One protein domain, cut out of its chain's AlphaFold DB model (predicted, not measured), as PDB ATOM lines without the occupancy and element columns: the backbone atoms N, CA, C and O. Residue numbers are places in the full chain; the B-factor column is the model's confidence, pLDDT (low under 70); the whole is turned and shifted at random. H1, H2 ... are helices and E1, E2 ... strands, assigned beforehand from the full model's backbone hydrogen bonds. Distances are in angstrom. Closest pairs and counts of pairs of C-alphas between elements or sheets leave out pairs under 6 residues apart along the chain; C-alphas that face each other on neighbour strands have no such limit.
ATOM      1  N   PRO A  14     -59.794   1.188  69.248       86.62
ATOM      2  CA  PRO A  14     -59.696   1.773  70.569       86.62
ATOM      3  C   PRO A  14     -59.735   0.724  71.676       86.62
ATOM      4  O   PRO A  14     -60.399  -0.317  71.585       86.62
ATOM      5  N   VAL A  15     -59.079   1.055  72.783       88.75
ATOM      6  CA  VAL A  15     -59.199   0.314  74.037       88.75
ATOM      7  C   VAL A  15     -60.126   1.024  75.011       88.75
ATOM      8  O   VAL A  15     -60.203   2.249  75.057       88.75
ATOM      9  N   ARG A  16     -60.817   0.235  75.834       89.56
ATOM     10  CA  ARG A  16     -61.582   0.740  76.976       89.56
ATOM     11  C   ARG A  16     -60.725   0.576  78.219       89.56
ATOM     12  O   ARG A  16     -60.279  -0.535  78.508       89.56
ATOM     13  N   LEU A  17     -60.483   1.677  78.920       92.94
ATOM     14  CA  LEU A  17     -59.685   1.699  80.139       92.94
ATOM     15  C   LEU A  17     -60.539   2.210  81.307       92.94
ATOM     16  O   LEU A  17     -61.353   3.110  81.101       92.94
ATOM     17  N   PRO A  18     -60.367   1.651  82.519       93.44
ATOM     18  CA  PRO A  18     -60.911   2.234  83.740       93.44
ATOM     19  C   PRO A  18     -60.330   3.628  84.013       93.44
ATOM     20  O   PRO A  18     -59.371   4.060  83.371       93.44
ATOM     21  N   SER A  19     -60.886   4.310  85.011       93.50
ATOM     22  CA  SER A  19     -60.370   5.598  85.480       93.50
ATOM     23  C   SER A  19     -58.931   5.500  86.014       93.50
ATOM     24  O   SER A  19     -58.472   4.427  86.421       93.50
ATOM     25  N   GLU A  20     -58.218   6.637  86.067       94.44
ATOM     26  CA  GLU A  20     -56.870   6.706  86.662       94.44
ATOM     27  C   GLU A  20     -56.863   6.144  88.099       94.44
ATOM     28  O   GLU A  20     -55.962   5.384  88.453       94.44
ATOM     29  N   ALA A  21     -57.901   6.434  88.890       95.88
ATOM     30  CA  ALA A  21     -58.045   5.947  90.261       95.88
ATOM     31  C   ALA A  21     -58.199   4.421  90.343       95.88
ATOM     32  O   ALA A  21     -57.555   3.766  91.162       95.88
ATOM     33  N   GLU A  22     -59.019   3.824  89.473       96.50
ATOM     34  CA  GLU A  22     -59.196   2.368  89.426       96.50
ATOM     35  C   GLU A  22     -57.917   1.655  88.976       96.50
ATOM     36  O   GLU A  22     -57.556   0.616  89.534       96.50
ATOM     37  N   LEU A  23     -57.200   2.219  87.999       97.06
ATOM     38  CA  LEU A  23     -55.913   1.685  87.555       97.06
ATOM     39  C   LEU A  23     -54.848   1.805  88.653       97.06
ATOM     40  O   LEU A  23     -54.131   0.839  88.908       97.06
ATOM     41  N   ALA A  24     -54.762   2.942  89.348       97.19
ATOM     42  CA  ALA A  24     -53.826   3.132  90.455       97.19
ATOM     43  C   ALA A  24     -54.134   2.189  91.630       97.19
ATOM     44  O   ALA A  24     -53.222   1.599  92.212       97.19
ATOM     45  N   ALA A  25     -55.414   1.975  91.945       96.56
ATOM     46  CA  ALA A  25     -55.832   0.971  92.919       96.56
ATOM     47  C   ALA A  25     -55.429  -0.450  92.480       96.56
ATOM     48  O   ALA A  25     -54.917  -1.220  93.294       96.56
ATOM     49  N   ALA A  26     -55.582  -0.782  91.193       96.62
ATOM     50  CA  ALA A  26     -55.141  -2.065  90.646       96.62
ATOM     51  C   ALA A  26     -53.618  -2.255  90.757       96.62
ATOM     52  O   ALA A  26     -53.180  -3.335  91.146       96.62
ATOM     53  N   VAL A  27     -52.817  -1.211  90.502       97.38
ATOM     54  CA  VAL A  27     -51.354  -1.222  90.712       97.38
ATOM     55  C   VAL A  27     -51.007  -1.536  92.170       97.38
ATOM     56  O   VAL A  27     -50.145  -2.377  92.452       97.38
ATOM     57  N   ARG A  28     -51.696  -0.893  93.119       96.06
ATOM     58  CA  ARG A  28     -51.464  -1.113  94.554       96.06
ATOM     59  C   ARG A  28     -51.848  -2.520  95.011       96.06
ATOM     60  O   ARG A  28     -51.275  -3.022  95.971       96.06
ATOM     61  N   ALA A  29     -52.773  -3.166  94.308       95.62
ATOM     62  CA  ALA A  29     -53.204  -4.533  94.577       95.62
ATOM     63  C   ALA A  29     -52.329  -5.613  93.905       95.62
ATOM     64  O   ALA A  29     -52.628  -6.801  94.040       95.62
ATOM     65  N   THR A  30     -51.271  -5.245  93.172       95.81
ATOM     66  CA  THR A  30     -50.430  -6.241  92.487       95.81
ATOM     67  C   THR A  30     -49.592  -7.076  93.467       95.81
ATOM     68  O   THR A  30     -49.218  -6.599  94.551       95.81
ATOM     69  N   PRO A  31     -49.240  -8.321  93.089       94.44
ATOM     70  CA  PRO A  31     -48.312  -9.139  93.867       94.44
ATOM     71  C   PRO A  31     -46.966  -8.443  94.109       94.44
ATOM     72  O   PRO A  31     -46.506  -8.415  95.253       94.44
ATOM     73  N   LEU A  32     -46.389  -7.805  93.079       91.94
ATOM     74  CA  LEU A  32     -45.133  -7.063  93.215       91.94
ATOM     75  C   LEU A  32     -45.257  -5.930  94.240       91.94
ATOM     76  O   LEU A  32     -44.418  -5.832  95.129       91.94
ATOM     77  N   THR A  33     -46.319  -5.117  94.190       91.81
ATOM     78  CA  THR A  33     -46.533  -4.061  95.196       91.81
ATOM     79  C   THR A  33     -46.589  -4.640  96.610       91.81
ATOM     80  O   THR A  33     -45.957  -4.115  97.526       91.81
ATOM     81  N   THR A  34     -47.280  -5.766  96.798       91.69
ATOM     82  CA  THR A  34     -47.376  -6.430  98.108       91.69
ATOM     83  C   THR A  34     -46.012  -6.915  98.618       91.69
ATOM     84  O   THR A  34     -45.749  -6.875  99.825       91.69
ATOM     85  N   ALA A  35     -45.136  -7.382  97.727       89.00
ATOM     86  CA  ALA A  35     -43.764  -7.757  98.065       89.00
ATOM     87  C   ALA A  35     -42.909  -6.523  98.416       89.00
ATOM     88  O   ALA A  35     -42.289  -6.488  99.479       89.00
ATOM     89  N   LEU A  36     -42.961  -5.471  97.592       89.62
ATOM     90  CA  LEU A  36     -42.224  -4.216  97.786       89.62
ATOM     91  C   LEU A  36     -42.567  -3.520  99.108       89.62
ATOM     92  O   LEU A  36     -41.682  -3.054  99.831       89.62
ATOM     93  N   LEU A  37     -43.855  -3.457  99.451       88.44
ATOM     94  CA  LEU A  37     -44.313  -2.830 100.690       88.44
ATOM     95  C   LEU A  37     -43.907  -3.628 101.933       88.44
ATOM     96  O   LEU A  37     -43.612  -3.019 102.958       88.44
ATOM     97  N   ARG A  38     -43.836  -4.965 101.844       87.38
ATOM     98  CA  ARG A  38     -43.308  -5.809 102.929       87.38
ATOM     99  C   ARG A  38     -41.805  -5.633 103.111       87.38
ATOM    100  O   ARG A  38     -41.366  -5.456 104.239       87.38
ATOM    101  N   ALA A  39     -41.038  -5.644 102.021       84.56
ATOM    102  CA  ALA A  39     -39.580  -5.518 102.071       84.56
ATOM    103  C   ALA A  39     -39.115  -4.155 102.614       84.56
ATOM    104  O   ALA A  39     -38.065  -4.055 103.237       84.56
ATOM    105  N   THR A  40     -39.910  -3.104 102.399       80.62
ATOM    106  CA  THR A  40     -39.598  -1.734 102.838       80.62
ATOM    107  C   THR A  40     -40.285  -1.331 104.145       80.62
ATOM    108  O   THR A  40     -40.170  -0.178 104.566       80.62
ATOM    109  N   ASP A  69     -33.726  -2.988  90.903       83.50
ATOM    110  CA  ASP A  69     -32.613  -2.564  91.754       83.50
ATOM    111  C   ASP A  69     -33.110  -1.904  93.056       83.50
ATOM    112  O   ASP A  69     -34.244  -1.428  93.150       83.50
ATOM    113  N   GLU A  70     -32.261  -1.887  94.086       81.31
ATOM    114  CA  GLU A  70     -32.641  -1.440  95.433       81.31
ATOM    115  C   GLU A  70     -33.052   0.043  95.496       81.31
ATOM    116  O   GLU A  70     -33.973   0.405  96.231       81.31
ATOM    117  N   ALA A  71     -32.424   0.920  94.706       82.19
ATOM    118  CA  ALA A  71     -32.759   2.343  94.706       82.19
ATOM    119  C   ALA A  71     -34.132   2.587  94.056       82.19
ATOM    120  O   ALA A  71     -34.961   3.341  94.579       82.19
ATOM    121  N   LEU A  72     -34.403   1.903  92.941       82.50
ATOM    122  CA  LEU A  72     -35.694   1.906  92.268       82.50
ATOM    123  C   LEU A  72     -36.779   1.328  93.175       82.50
ATOM    124  O   LEU A  72     -37.852   1.916  93.297       82.50
ATOM    125  N   ARG A  73     -36.479   0.234  93.877       85.38
ATOM    126  CA  ARG A  73     -37.371  -0.426  94.836       85.38
ATOM    127  C   ARG A  73     -37.877   0.526  95.916       85.38
ATOM    128  O   ARG A  73     -39.084   0.612  96.139       85.38
ATOM    129  N   GLN A  74     -36.971   1.265  96.556       85.19
ATOM    130  CA  GLN A  74     -37.318   2.216  97.616       85.19
ATOM    131  C   GLN A  74     -38.174   3.371  97.085       85.19
ATOM    132  O   GLN A  74     -39.197   3.707  97.687       85.19
ATOM    133  N   ARG A  75     -37.805   3.929  95.923       88.25
ATOM    134  CA  ARG A  75     -38.562   4.999  95.255       88.25
ATOM    135  C   ARG A  75     -39.974   4.542  94.886       88.25
ATOM    136  O   ARG A  75     -40.944   5.223  95.213       88.25
ATOM    137  N   VAL A  76     -40.093   3.378  94.247       90.12
ATOM    138  CA  VAL A  76     -41.379   2.793  93.845       90.12
ATOM    139  C   VAL A  76     -42.243   2.527  95.076       90.12
ATOM    140  O   VAL A  76     -43.393   2.952  95.111       90.12
ATOM    141  N   ALA A  77     -41.691   1.913  96.127       89.94
ATOM    142  CA  ALA A  77     -42.435   1.634  97.352       89.94
ATOM    143  C   ALA A  77     -42.961   2.907  98.037       89.94
ATOM    144  O   ALA A  77     -44.079   2.902  98.549       89.94
ATOM    145  N   GLN A  78     -42.196   4.004  98.032       90.56
ATOM    146  CA  GLN A  78     -42.656   5.285  98.573       90.56
ATOM    147  C   GLN A  78     -43.850   5.837  97.781       90.56
ATOM    148  O   GLN A  78     -44.885   6.154  98.373       90.56
ATOM    149  N   VAL A  79     -43.747   5.892  96.447       93.19
ATOM    150  CA  VAL A  79     -44.843   6.372  95.587       93.19
ATOM    151  C   VAL A  79     -46.084   5.484  95.725       93.19
ATOM    152  O   VAL A  79     -47.199   5.990  95.810       93.19
ATOM    153  N   LEU A  80     -45.910   4.165  95.836       92.06
ATOM    154  CA  LEU A  80     -47.008   3.214  96.036       92.06
ATOM    155  C   LEU A  80     -47.713   3.334  97.394       92.06
ATOM    156  O   LEU A  80     -48.815   2.802  97.531       92.06
ATOM    157  N   ARG A  81     -47.127   4.005  98.395       89.75
ATOM    158  CA  ARG A  81     -47.801   4.299  99.673       89.75
ATOM    159  C   ARG A  81     -48.520   5.637  99.633       89.75
ATOM    160  O   ARG A  81     -49.702   5.701  99.949       89.75
ATOM    161  N   GLU A  82     -47.815   6.680  99.218       91.50
ATOM    162  CA  GLU A  82     -48.212   8.068  99.488       91.50
ATOM    163  C   GLU A  82     -48.498   8.884  98.225       91.50
ATOM    164  O   GLU A  82     -49.072   9.965  98.316       91.50
ATOM    165  N   GLY A  83     -48.105   8.386  97.051       92.31
ATOM    166  CA  GLY A  83     -48.259   9.105  95.793       92.31
ATOM    167  C   GLY A  83     -49.713   9.227  95.351       92.31
ATOM    168  O   GLY A  83     -50.549   8.377  95.661       92.31
ATOM    169  N   GLU A  84     -49.998  10.271  94.579       95.94
ATOM    170  CA  GLU A  84     -51.276  10.433  93.881       95.94
ATOM    171  C   GLU A  84     -51.417   9.413  92.738       95.94
ATOM    172  O   GLU A  84     -50.424   8.874  92.242       95.94
ATOM    173  N   ASP A  85     -52.642   9.179  92.264       96.50
ATOM    174  CA  ASP A  85     -52.938   8.152  91.253       96.50
ATOM    175  C   ASP A  85     -52.083   8.295  89.986       96.50
ATOM    176  O   ASP A  85     -51.480   7.326  89.521       96.50
ATOM    177  N   ARG A  86     -51.917   9.520  89.475       95.00
ATOM    178  CA  ARG A  86     -51.056   9.788  88.314       95.00
ATOM    179  C   ARG A  86     -49.584   9.462  88.574       95.00
ATOM    180  O   ARG A  86     -48.905   8.962  87.678       95.00
ATOM    181  N   GLN A  87     -49.081   9.732  89.778       95.62
ATOM    182  CA  GLN A  87     -47.695   9.424  90.147       95.62
ATOM    183  C   GLN A  87     -47.483   7.913  90.258       95.62
ATOM    184  O   GLN A  87     -46.467   7.405  89.778       95.62
ATOM    185  N   VAL A  88     -48.456   7.194  90.829       96.69
ATOM    186  CA  VAL A  88     -48.469   5.727  90.869       96.69
ATOM    187  C   VAL A  88     -48.423   5.155  89.460       96.69
ATOM    188  O   VAL A  88     -47.561   4.325  89.179       96.69
ATOM    189  N   LEU A  89     -49.285   5.630  88.560       96.50
ATOM    190  CA  LEU A  89     -49.326   5.159  87.177       96.50
ATOM    191  C   LEU A  89     -48.030   5.473  86.425       96.50
ATOM    192  O   LEU A  89     -47.456   4.571  85.830       96.50
ATOM    193  N   SER A  90     -47.506   6.700  86.516       94.44
ATOM    194  CA  SER A  90     -46.227   7.062  85.885       94.44
ATOM    195  C   SER A  90     -45.077   6.176  86.370       94.44
ATOM    196  O   SER A  90     -44.278   5.692  85.572       94.44
ATOM    197  N   THR A  91     -45.011   5.929  87.678       94.81
ATOM    198  CA  THR A  91     -43.983   5.071  88.280       94.81
ATOM    199  C   THR A  91     -44.151   3.621  87.835       94.81
ATOM    200  O   THR A  91     -43.173   2.943  87.529       94.81
ATOM    201  N   TRP A  92     -45.392   3.140  87.739       96.06
ATOM    202  CA  TRP A  92     -45.665   1.791  87.256       96.06
ATOM    203  C   TRP A  92     -45.343   1.622  85.771       96.06
ATOM    204  O   TRP A  92     -44.866   0.563  85.377       96.06
ATOM    205  N   THR A  93     -45.520   2.660  84.945       94.56
ATOM    206  CA  THR A  93     -45.054   2.653  83.551       94.56
ATOM    207  C   THR A  93     -43.545   2.434  83.478       94.56
ATOM    208  O   THR A  93     -43.101   1.627  82.668       94.56
ATOM    209  N   GLU A  94     -42.755   3.101  84.328       92.69
ATOM    210  CA  GLU A  94     -41.300   2.891  84.389       92.69
ATOM    211  C   GLU A  94     -40.953   1.442  84.759       92.69
ATOM    212  O   GLU A  94     -40.125   0.828  84.089       92.69
ATOM    213  N   VAL A  95     -41.633   0.876  85.764       93.19
ATOM    214  CA  VAL A  95     -41.459  -0.526  86.181       93.19
ATOM    215  C   VAL A  95     -41.809  -1.487  85.046       93.19
ATOM    216  O   VAL A  95     -41.021  -2.372  84.719       93.19
ATOM    217  N   CYS A  96     -42.970  -1.316  84.408       94.56
ATOM    218  CA  CYS A  96     -43.368  -2.152  83.281       94.56
ATOM    219  C   CYS A  96     -42.384  -2.028  82.117       94.56
ATOM    220  O   CYS A  96     -42.054  -3.044  81.519       94.56
ATOM    221  N   ARG A  97     -41.884  -0.825  81.811       92.25
ATOM    222  CA  ARG A  97     -40.885  -0.616  80.756       92.25
ATOM    223  C   ARG A  97     -39.604  -1.392  81.044       92.25
ATOM    224  O   ARG A  97     -39.176  -2.168  80.197       92.25
ATOM    225  N   ASP A  98     -39.024  -1.209  82.228       90.56
ATOM    226  CA  ASP A  98     -37.756  -1.843  82.603       90.56
ATOM    227  C   ASP A  98     -37.862  -3.374  82.667       90.56
ATOM    228  O   ASP A  98     -36.954  -4.081  82.238       90.56
ATOM    229  N   VAL A  99     -38.990  -3.902  83.146       90.62
ATOM    230  CA  VAL A  99     -39.179  -5.349  83.302       90.62
ATOM    231  C   VAL A  99     -39.625  -6.021  82.000       90.62
ATOM    232  O   VAL A  99     -39.074  -7.050  81.620       90.62
ATOM    233  N   VAL A 100     -40.627  -5.469  81.306       92.75
ATOM    234  CA  VAL A 100     -41.230  -6.109  80.122       92.75
ATOM    235  C   VAL A 100     -40.338  -5.968  78.896       92.75
ATOM    236  O   VAL A 100     -40.225  -6.925  78.139       92.75
ATOM    237  N   LEU A 101     -39.691  -4.815  78.684       89.56
ATOM    238  CA  LEU A 101     -38.844  -4.615  77.500       89.56
ATOM    239  C   LEU A 101     -37.454  -5.252  77.637       89.56
ATOM    240  O   LEU A 101     -36.742  -5.367  76.642       89.56
ATOM    241  N   ARG A 102     -37.064  -5.690  78.843       89.81
ATOM    242  CA  ARG A 102     -35.811  -6.426  79.073       89.81
ATOM    243  C   ARG A 102     -35.838  -7.831  78.470       89.81
ATOM    244  O   ARG A 102     -34.788  -8.333  78.080       89.81
ATOM    245  N   ASP A 103     -37.016  -8.449  78.388       90.50
ATOM    246  CA  ASP A 103     -37.213  -9.769  77.789       90.50
ATOM    247  C   ASP A 103     -38.174  -9.676  76.594       90.50
ATOM    248  O   ASP A 103     -39.390  -9.525  76.740       90.50
ATOM    249  N   GLU A 104     -37.616  -9.813  75.389       91.31
ATOM    250  CA  GLU A 104     -38.365  -9.766  74.132       91.31
ATOM    251  C   GLU A 104     -39.530 -10.770  74.103       91.31
ATOM    252  O   GLU A 104     -40.597 -10.458  73.575       91.31
ATOM    253  N   GLN A 105     -39.389 -11.954  74.707       91.88
ATOM    254  CA  GLN A 105     -40.458 -12.958  74.718       91.88
ATOM    255  C   GLN A 105     -41.629 -12.532  75.606       91.88
ATOM    256  O   GLN A 105     -42.790 -12.794  75.274       91.88
ATOM    257  N   VAL A 106     -41.349 -11.836  76.710       93.94
ATOM    258  CA  VAL A 106     -42.385 -11.260  77.577       93.94
ATOM    259  C   VAL A 106     -43.115 -10.139  76.842       93.94
ATOM    260  O   VAL A 106     -44.350 -10.127  76.831       93.94
ATOM    261  N   PHE A 107     -42.381  -9.247  76.171       93.25
ATOM    262  CA  PHE A 107     -42.979  -8.181  75.370       93.25
ATOM    263  C   PHE A 107     -43.842  -8.732  74.224       93.25
ATOM    264  O   PHE A 107     -45.010  -8.362  74.104       93.25
ATOM    265  N   LEU A 108     -43.339  -9.681  73.430       90.62
ATOM    266  CA  LEU A 108     -44.102 -10.300  72.339       90.62
ATOM    267  C   LEU A 108     -45.339 -11.060  72.843       90.62
ATOM    268  O   LEU A 108     -46.385 -11.048  72.187       90.62
ATOM    269  N   CYS A 109     -45.260 -11.688  74.021       91.56
ATOM    270  CA  CYS A 109     -46.421 -12.294  74.672       91.56
ATOM    271  C   CYS A 109     -47.488 -11.238  75.009       91.56
ATOM    272  O   CYS A 109     -48.666 -11.438  74.700       91.56
ATOM    273  N   LEU A 110     -47.079 -10.091  75.567       92.12
ATOM    274  CA  LEU A 110     -47.970  -8.969  75.870       92.12
ATOM    275  C   LEU A 110     -48.622  -8.400  74.600       92.12
ATOM    276  O   LEU A 110     -49.839  -8.208  74.573       92.12
ATOM    277  N   VAL A 111     -47.842  -8.205  73.531       89.56
ATOM    278  CA  VAL A 111     -48.339  -7.753  72.220       89.56
ATOM    279  C   VAL A 111     -49.382  -8.724  71.669       89.56
ATOM    280  O   VAL A 111     -50.449  -8.292  71.240       89.56
ATOM    281  N   ARG A 112     -49.130 -10.040  71.715       88.69
ATOM    282  CA  ARG A 112     -50.093 -11.053  71.249       88.69
ATOM    283  C   ARG A 112     -51.398 -11.000  72.043       88.69
ATOM    284  O   ARG A 112     -52.471 -10.988  71.438       88.69
ATOM    285  N   LEU A 113     -51.308 -10.944  73.372       89.19
ATOM    286  CA  LEU A 113     -52.471 -10.833  74.255       89.19
ATOM    287  C   LEU A 113     -53.291  -9.565  73.968       89.19
ATOM    288  O   LEU A 113     -54.520  -9.613  73.986       89.19
ATOM    289  N   PHE A 114     -52.621  -8.448  73.680       89.31
ATOM    290  CA  PHE A 114     -53.259  -7.163  73.409       89.31
ATOM    291  C   PHE A 114     -53.914  -7.117  72.026       89.31
ATOM    292  O   PHE A 114     -55.120  -6.897  71.912       89.31
ATOM    293  N   MET A 115     -53.131  -7.378  70.980       82.12
ATOM    294  CA  MET A 115     -53.546  -7.207  69.587       82.12
ATOM    295  C   MET A 115     -54.581  -8.242  69.161       82.12
ATOM    296  O   MET A 115     -55.529  -7.923  68.452       82.12
ATOM    297  N   ARG A 116     -54.422  -9.496  69.600       78.75
ATOM    298  CA  ARG A 116     -55.321 -10.588  69.199       78.75
ATOM    299  C   ARG A 116     -56.458 -10.833  70.181       78.75
ATOM    300  O   ARG A 116     -57.326 -11.654  69.901       78.75
ATOM    301  N   ARG A 117     -56.437 -10.162  71.341       76.31
ATOM    302  CA  ARG A 117     -57.350 -10.415  72.471       76.31
ATOM    303  C   ARG A 117     -57.425 -11.911  72.840       76.31
ATOM    304  O   ARG A 117     -58.445 -12.387  73.337       76.31
ATOM    305  N   GLU A 118     -56.349 -12.655  72.569       74.69
ATOM    306  CA  GLU A 118     -56.262 -14.101  72.775       74.69
ATOM    307  C   GLU A 118     -56.186 -14.430  74.273       74.69
ATOM    308  O   GLU A 118     -55.627 -13.675  75.073       74.69
ATOM    309  N   ARG A 119     -56.728 -15.588  74.658       83.69
ATOM    310  CA  ARG A 119     -56.515 -16.178  75.983       83.69
ATOM    311  C   ARG A 119     -55.368 -17.181  75.881       83.69
ATOM    312  O   ARG A 119     -55.423 -18.071  75.035       83.69
ATOM    313  N   LEU A 120     -54.352 -17.060  76.730       83.62
ATOM    314  CA  LEU A 120     -53.174 -17.931  76.700       83.62
ATOM    315  C   LEU A 120     -53.119 -18.840  77.925       83.62
ATOM    316  O   LEU A 120     -53.415 -18.413  79.039       83.62
ATOM    317  N   SER A 121     -52.700 -20.086  77.714       84.38
ATOM    318  CA  SER A 121     -52.332 -20.994  78.802       84.38
ATOM    319  C   SER A 121     -50.893 -20.704  79.229       84.38
ATOM    320  O   SER A 121     -50.009 -20.651  78.376       84.38
ATOM    321  N   GLY A 122     -50.669 -20.502  80.530       83.50
ATOM    322  CA  GLY A 122     -49.334 -20.311  81.112       83.50
ATOM    323  C   GLY A 122     -48.538 -19.115  80.560       83.50
ATOM    324  O   GLY A 122     -47.451 -19.329  80.025       83.50
ATOM    325  N   PRO A 123     -49.031 -17.862  80.669       87.56
ATOM    326  CA  PRO A 123     -48.215 -16.692  80.336       87.56
ATOM    327  C   PRO A 123     -46.973 -16.599  81.249       87.56
ATOM    328  O   PRO A 123     -46.995 -17.149  82.356       87.56
ATOM    329  N   PRO A 124     -45.911 -15.873  80.844       91.25
ATOM    330  CA  PRO A 124     -44.752 -15.625  81.699       91.25
ATOM    331  C   PRO A 124     -45.163 -15.113  83.085       91.25
ATOM    332  O   PRO A 124     -45.929 -14.151  83.191       91.25
ATOM    333  N   GLY A 125     -44.640 -15.737  84.148       90.25
ATOM    334  CA  GLY A 125     -45.046 -15.457  85.533       90.25
ATOM    335  C   GLY A 125     -44.915 -13.983  85.923       90.25
ATOM    336  O   GLY A 125     -45.778 -13.455  86.621       90.25
ATOM    337  N   VAL A 126     -43.917 -13.293  85.360       92.75
ATOM    338  CA  VAL A 126     -43.686 -11.854  85.546       92.75
ATOM    339  C   VAL A 126     -44.897 -10.990  85.172       92.75
ATOM    340  O   VAL A 126     -45.182 -10.010  85.858       92.75
ATOM    341  N   LEU A 127     -45.681 -11.372  84.154       94.25
ATOM    342  CA  LEU A 127     -46.911 -10.656  83.798       94.25
ATOM    343  C   LEU A 127     -47.968 -10.776  84.904       94.25
ATOM    344  O   LEU A 127     -48.740  -9.845  85.123       94.25
ATOM    345  N   GLY A 128     -48.002 -11.912  85.606       93.62
ATOM    346  CA  GLY A 128     -48.852 -12.123  86.777       93.62
ATOM    347  C   GLY A 128     -48.363 -11.328  87.987       93.62
ATOM    348  O   GLY A 128     -49.166 -10.662  88.638       93.62
ATOM    349  N   THR A 129     -47.052 -11.322  88.241       94.00
ATOM    350  CA  THR A 129     -46.421 -10.549  89.325       94.00
ATOM    351  C   THR A 129     -46.685  -9.044  89.179       94.00
ATOM    352  O   THR A 129     -46.992  -8.366  90.161       94.00
ATOM    353  N   LEU A 130     -46.671  -8.534  87.942       95.25
ATOM    354  CA  LEU A 130     -47.017  -7.150  87.591       95.25
ATOM    355  C   LEU A 130     -48.535  -6.875  87.522       95.25
ATOM    356  O   LEU A 130     -48.945  -5.742  87.273       95.25
ATOM    357  N   GLY A 131     -49.383  -7.894  87.698       95.06
ATOM    358  CA  GLY A 131     -50.844  -7.780  87.603       95.06
ATOM    359  C   GLY A 131     -51.381  -7.483  86.198       95.06
ATOM    360  O   GLY A 131     -52.523  -7.041  86.060       95.06
ATOM    361  N   LEU A 132     -50.588  -7.709  85.148       96.06
ATOM    362  CA  LEU A 132     -50.958  -7.433  83.753       96.06
ATOM    363  C   LEU A 132     -51.876  -8.509  83.165       96.06
ATOM    364  O   LEU A 132     -52.612  -8.257  82.212       96.06
ATOM    365  N   VAL A 133     -51.878  -9.706  83.744       94.75
ATOM    366  CA  VAL A 133     -52.785 -10.790  83.358       94.75
ATOM    367  C   VAL A 133     -53.686 -11.190  84.516       94.75
ATOM    368  O   VAL A 133     -53.316 -11.106  85.685       94.75
ATOM    369  N   ARG A 134     -54.886 -11.652  84.174       91.56
ATOM    370  CA  ARG A 134     -55.840 -12.262  85.098       91.56
ATOM    371  C   ARG A 134     -56.215 -13.652  84.608       91.56
ATOM    372  O   ARG A 134     -56.333 -13.873  83.402       91.56
ATOM    373  N   ARG A 135     -56.464 -14.564  85.545       87.12
ATOM    374  CA  ARG A 135     -57.021 -15.879  85.222       87.12
ATOM    375  C   ARG A 135     -58.469 -15.728  84.776       87.12
ATOM    376  O   ARG A 135     -59.228 -14.945  85.349       87.12
ATOM    377  N   VAL A 136     -58.842 -16.482  83.757       83.56
ATOM    378  CA  VAL A 136     -60.197 -16.554  83.220       83.56
ATOM    379  C   VAL A 136     -60.589 -18.016  83.070       83.56
ATOM    380  O   VAL A 136     -59.781 -18.855  82.675       83.56
ATOM    381  N   ALA A 137     -61.842 -18.324  83.400       72.56
ATOM    382  CA  ALA A 137     -62.381 -19.650  83.146       72.56
ATOM    383  C   ALA A 137     -62.370 -19.937  81.637       72.56
ATOM    384  O   ALA A 137     -62.549 -19.032  80.814       72.56
ATOM    385  N   GLN A 138     -62.162 -21.203  81.276       65.62
ATOM    386  CA  GLN A 138     -62.432 -21.655  79.916       65.62
ATOM    387  C   GLN A 138     -63.922 -21.476  79.612       65.62
ATOM    388  O   GLN A 138     -64.764 -21.658  80.496       65.62
ATOM    389  N   ASP A 139     -64.252 -21.123  78.367       62.78
ATOM    390  CA  ASP A 139     -65.651 -21.152  77.946       62.78
ATOM    391  C   ASP A 139     -66.146 -22.606  78.047       62.78
ATOM    392  O   ASP A 139     -65.391 -23.530  77.716       62.78
ATOM    393  N   LEU A 164     -56.639 -20.607  81.645       86.12
ATOM    394  CA  LEU A 164     -56.417 -19.570  80.654       86.12
ATOM    395  C   LEU A 164     -56.212 -18.223  81.345       86.12
ATOM    396  O   LEU A 164     -56.840 -17.905  82.353       86.12
ATOM    397  N   SER A 165     -55.347 -17.401  80.770       89.31
ATOM    398  CA  SER A 165     -55.094 -16.033  81.203       89.31
ATOM    399  C   SER A 165     -55.429 -15.051  80.091       89.31
ATOM    400  O   SER A 165     -55.176 -15.311  78.915       89.31
ATOM    401  N   ALA A 166     -55.995 -13.911  80.473       92.00
ATOM    402  CA  ALA A 166     -56.275 -12.779  79.596       92.00
ATOM    403  C   ALA A 166     -55.664 -11.509  80.195       92.00
ATOM    404  O   ALA A 166     -55.333 -11.488  81.383       92.00
ATOM    405  N   LEU A 167     -55.564 -10.430  79.414       93.81
ATOM    406  CA  LEU A 167     -55.164  -9.140  79.977       93.81
ATOM    407  C   LEU A 167     -56.140  -8.689  81.063       93.81
ATOM    408  O   LEU A 167     -57.367  -8.804  80.941       93.81
ATOM    409  N   SER A 168     -55.570  -8.176  82.146       94.06
ATOM    410  CA  SER A 168     -56.301  -7.346  83.093       94.06
ATOM    411  C   SER A 168     -56.485  -5.939  82.496       94.06
ATOM    412  O   SER A 168     -55.796  -5.584  81.537       94.06
ATOM    413  N   PRO A 169     -57.369  -5.095  83.052       94.00
ATOM    414  CA  PRO A 169     -57.441  -3.691  82.645       94.00
ATOM    415  C   PRO A 169     -56.101  -2.949  82.792       94.00
ATOM    416  O   PRO A 169     -55.740  -2.159  81.921       94.00
ATOM    417  N   LEU A 170     -55.333  -3.264  83.844       95.69
ATOM    418  CA  LEU A 170     -53.975  -2.751  84.037       95.69
ATOM    419  C   LEU A 170     -53.017  -3.264  82.951       95.69
ATOM    420  O   LEU A 170     -52.198  -2.505  82.442       95.69
ATOM    421  N   GLY A 171     -53.169  -4.527  82.545       94.94
ATOM    422  CA  GLY A 171     -52.474  -5.122  81.408       94.94
ATOM    423  C   GLY A 171     -52.730  -4.391  80.102       94.94
ATOM    424  O   GLY A 171     -51.780  -4.051  79.403       94.94
ATOM    425  N   SER A 172     -53.993  -4.099  79.790       94.12
ATOM    426  CA  SER A 172     -54.365  -3.328  78.601       94.12
ATOM    427  C   SER A 172     -53.792  -1.910  78.632       94.12
ATOM    428  O   SER A 172     -53.291  -1.434  77.617       94.12
ATOM    429  N   TRP A 173     -53.826  -1.246  79.791       95.25
ATOM    430  CA  TRP A 173     -53.221   0.076  79.970       95.25
ATOM    431  C   TRP A 173     -51.697   0.049  79.750       95.25
ATOM    432  O   TRP A 173     -51.175   0.871  78.997       95.25
ATOM    433  N   ALA A 174     -50.990  -0.921  80.342       95.31
ATOM    434  CA  ALA A 174     -49.536  -1.029  80.218       95.31
ATOM    435  C   ALA A 174     -49.116  -1.415  78.793       95.31
ATOM    436  O   ALA A 174     -48.229  -0.788  78.218       95.31
ATOM    437  N   ALA A 175     -49.788  -2.408  78.200       93.31
ATOM    438  CA  ALA A 175     -49.547  -2.848  76.830       93.31
ATOM    439  C   ALA A 175     -49.722  -1.704  75.834       93.31
ATOM    440  O   ALA A 175     -48.846  -1.499  75.001       93.31
ATOM    441  N   ARG A 176     -50.797  -0.912  75.966       92.69
ATOM    442  CA  ARG A 176     -51.013   0.294  75.161       92.69
ATOM    443  C   ARG A 176     -49.792   1.213  75.196       92.69
ATOM    444  O   ARG A 176     -49.285   1.572  74.143       92.69
ATOM    445  N   GLY A 177     -49.327   1.583  76.390       91.81
ATOM    446  CA  GLY A 177     -48.192   2.498  76.541       91.81
ATOM    447  C   GLY A 177     -46.901   1.947  75.933       91.81
ATOM    448  O   GLY A 177     -46.233   2.646  75.178       91.81
ATOM    449  N   LEU A 178     -46.585   0.681  76.215       92.62
ATOM    450  CA  LEU A 178     -45.364   0.033  75.728       92.62
ATOM    451  C   LEU A 178     -45.376  -0.190  74.212       92.62
ATOM    452  O   LEU A 178     -44.357   0.010  73.559       92.62
ATOM    453  N   ILE A 179     -46.519  -0.583  73.642       89.31
ATOM    454  CA  ILE A 179     -46.673  -0.745  72.192       89.31
ATOM    455  C   ILE A 179     -46.532   0.608  71.511       89.31
ATOM    456  O   ILE A 179     -45.755   0.709  70.570       89.31
ATOM    457  N   SER A 180     -47.211   1.647  72.005       87.62
ATOM    458  CA  SER A 180     -47.098   2.990  71.433       87.62
ATOM    459  C   SER A 180     -45.675   3.539  71.482       87.62
ATOM    460  O   SER A 180     -45.235   4.167  70.526       87.62
ATOM    461  N   GLU A 181     -44.932   3.275  72.558       87.81
ATOM    462  CA  GLU A 181     -43.519   3.649  72.661       87.81
ATOM    463  C   GLU A 181     -42.638   2.870  71.671       87.81
ATOM    464  O   GLU A 181     -41.760   3.454  71.043       87.81
ATOM    465  N   ALA A 182     -42.890   1.569  71.497       86.81
ATOM    466  CA  ALA A 182     -42.086   0.703  70.636       86.81
ATOM    467  C   ALA A 182     -42.380   0.871  69.135       86.81
ATOM    468  O   ALA A 182     -41.462   0.783  68.322       86.81
ATOM    469  N   SER A 183     -43.642   1.081  68.751       82.44
ATOM    470  CA  SER A 183     -44.066   1.192  67.348       82.44
ATOM    471  C   SER A 183     -44.240   2.631  66.869       82.44
ATOM    472  O   SER A 183     -44.390   2.856  65.671       82.44
ATOM    473  N   GLY A 184     -44.279   3.605  67.784       81.06
ATOM    474  CA  GLY A 184     -44.675   4.980  67.479       81.06
ATOM    475  C   GLY A 184     -46.173   5.147  67.188       81.06
ATOM    476  O   GLY A 184     -46.610   6.258  66.893       81.06
ATOM    477  N   GLN A 185     -46.976   4.077  67.273       74.94
ATOM    478  CA  GLN A 185     -48.410   4.134  66.998       74.94
ATOM    479  C   GLN A 185     -49.213   4.461  68.252       74.94
ATOM    480  O   GLN A 185     -49.238   3.680  69.206       74.94
ATOM    481  N   ASP A 186     -49.957   5.563  68.238       77.12
ATOM    482  CA  ASP A 186     -50.925   5.824  69.301       77.12
ATOM    483  C   ASP A 186     -52.138   4.892  69.162       77.12
ATOM    484  O   ASP A 186     -52.744   4.784  68.095       77.12
ATOM    485  N   ILE A 187     -52.491   4.212  70.254       83.81
ATOM    486  CA  ILE A 187     -53.682   3.361  70.316       83.81
ATOM    487  C   ILE A 187     -54.767   4.161  71.036       83.81
ATOM    488  O   ILE A 187     -54.612   4.458  72.222       83.81
ATOM    489  N   PRO A 188     -55.866   4.544  70.385       84.75
ATOM    490  CA  PRO A 188     -56.840   5.434  71.006       84.75
ATOM    491  C   PRO A 188     -57.524   4.820  72.240       84.75
ATOM    492  O   PRO A 188     -57.686   3.602  72.347       84.75
TER     493      PRO A 188
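This is residues 14 to 40, 69 to 139 and 164 to 188 of the 377 residues of an uncharacterized protein of Nonomuraea rhodomycinica (UniProt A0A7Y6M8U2). Three crossed helices, H1, H4 and H7, touch one another and make the core; at one end H3 folds back on H4 as a helical hairpin with H2 across H3, and at the other H5 packs on H7 beside a small two-strand ribbon, E1 and E2. Short H6 lies between H2 and the ribbon. The printed part has 123 residues, with named elements in the order H1 H2 H3 H4 H5 H6 E1 E2 H7; the sheet, E1 - E2, is antiparallel and the class is mostly helix. It is compact, with a radius of gyration of the C-alphas of 14.0 A and spans of 39 by 30 by 27 A.

Start at H1, residues 20 to 28, which touches H4, residues 85 to 100, at a steep tilt of 53 degrees; their closest C-alphas, Ala 24 and Asp 85, are 5.2 A apart. H2, residues 31 to 39, touches H3, residues 70 to 82, about perpendicular at 78 degrees, closest at C-alphas 36 and 77, 5.9 A. H3 and H4 form a hairpin, a shallow tilt of 29 degrees, opposite ways, closest at C-alphas 80 and 88, 5.9 A. H5, residues 104 to 115, touches H7, residues 169 to 183, closest at C-alphas 110 and 175, 6.4 A. H6, residues 125 to 129, only just touches H2, with 3 pairs of C-alphas within 8 A. Between E1, residues 133 to 136, and E2, residues 164 to 167, look for N 134 and O 166, 2.8 A. In H1 to H7 every O i to N i+4 pair is within hydrogen-bond range.

Find C-alpha 20 at (-56.870, 6.706, 86.662), where H1 begins. H4 runs 21.5 A and H7 20.9 A, ending at C-alpha 183, (-44.066, 1.192, 67.348).

Residues 41 to 68 and 140 to 163 are not printed; the C-alpha gaps are 13.1 A and 9.8 A. Of the links printed whole, none is long. Residues 138 to 139 are under pLDDT 70.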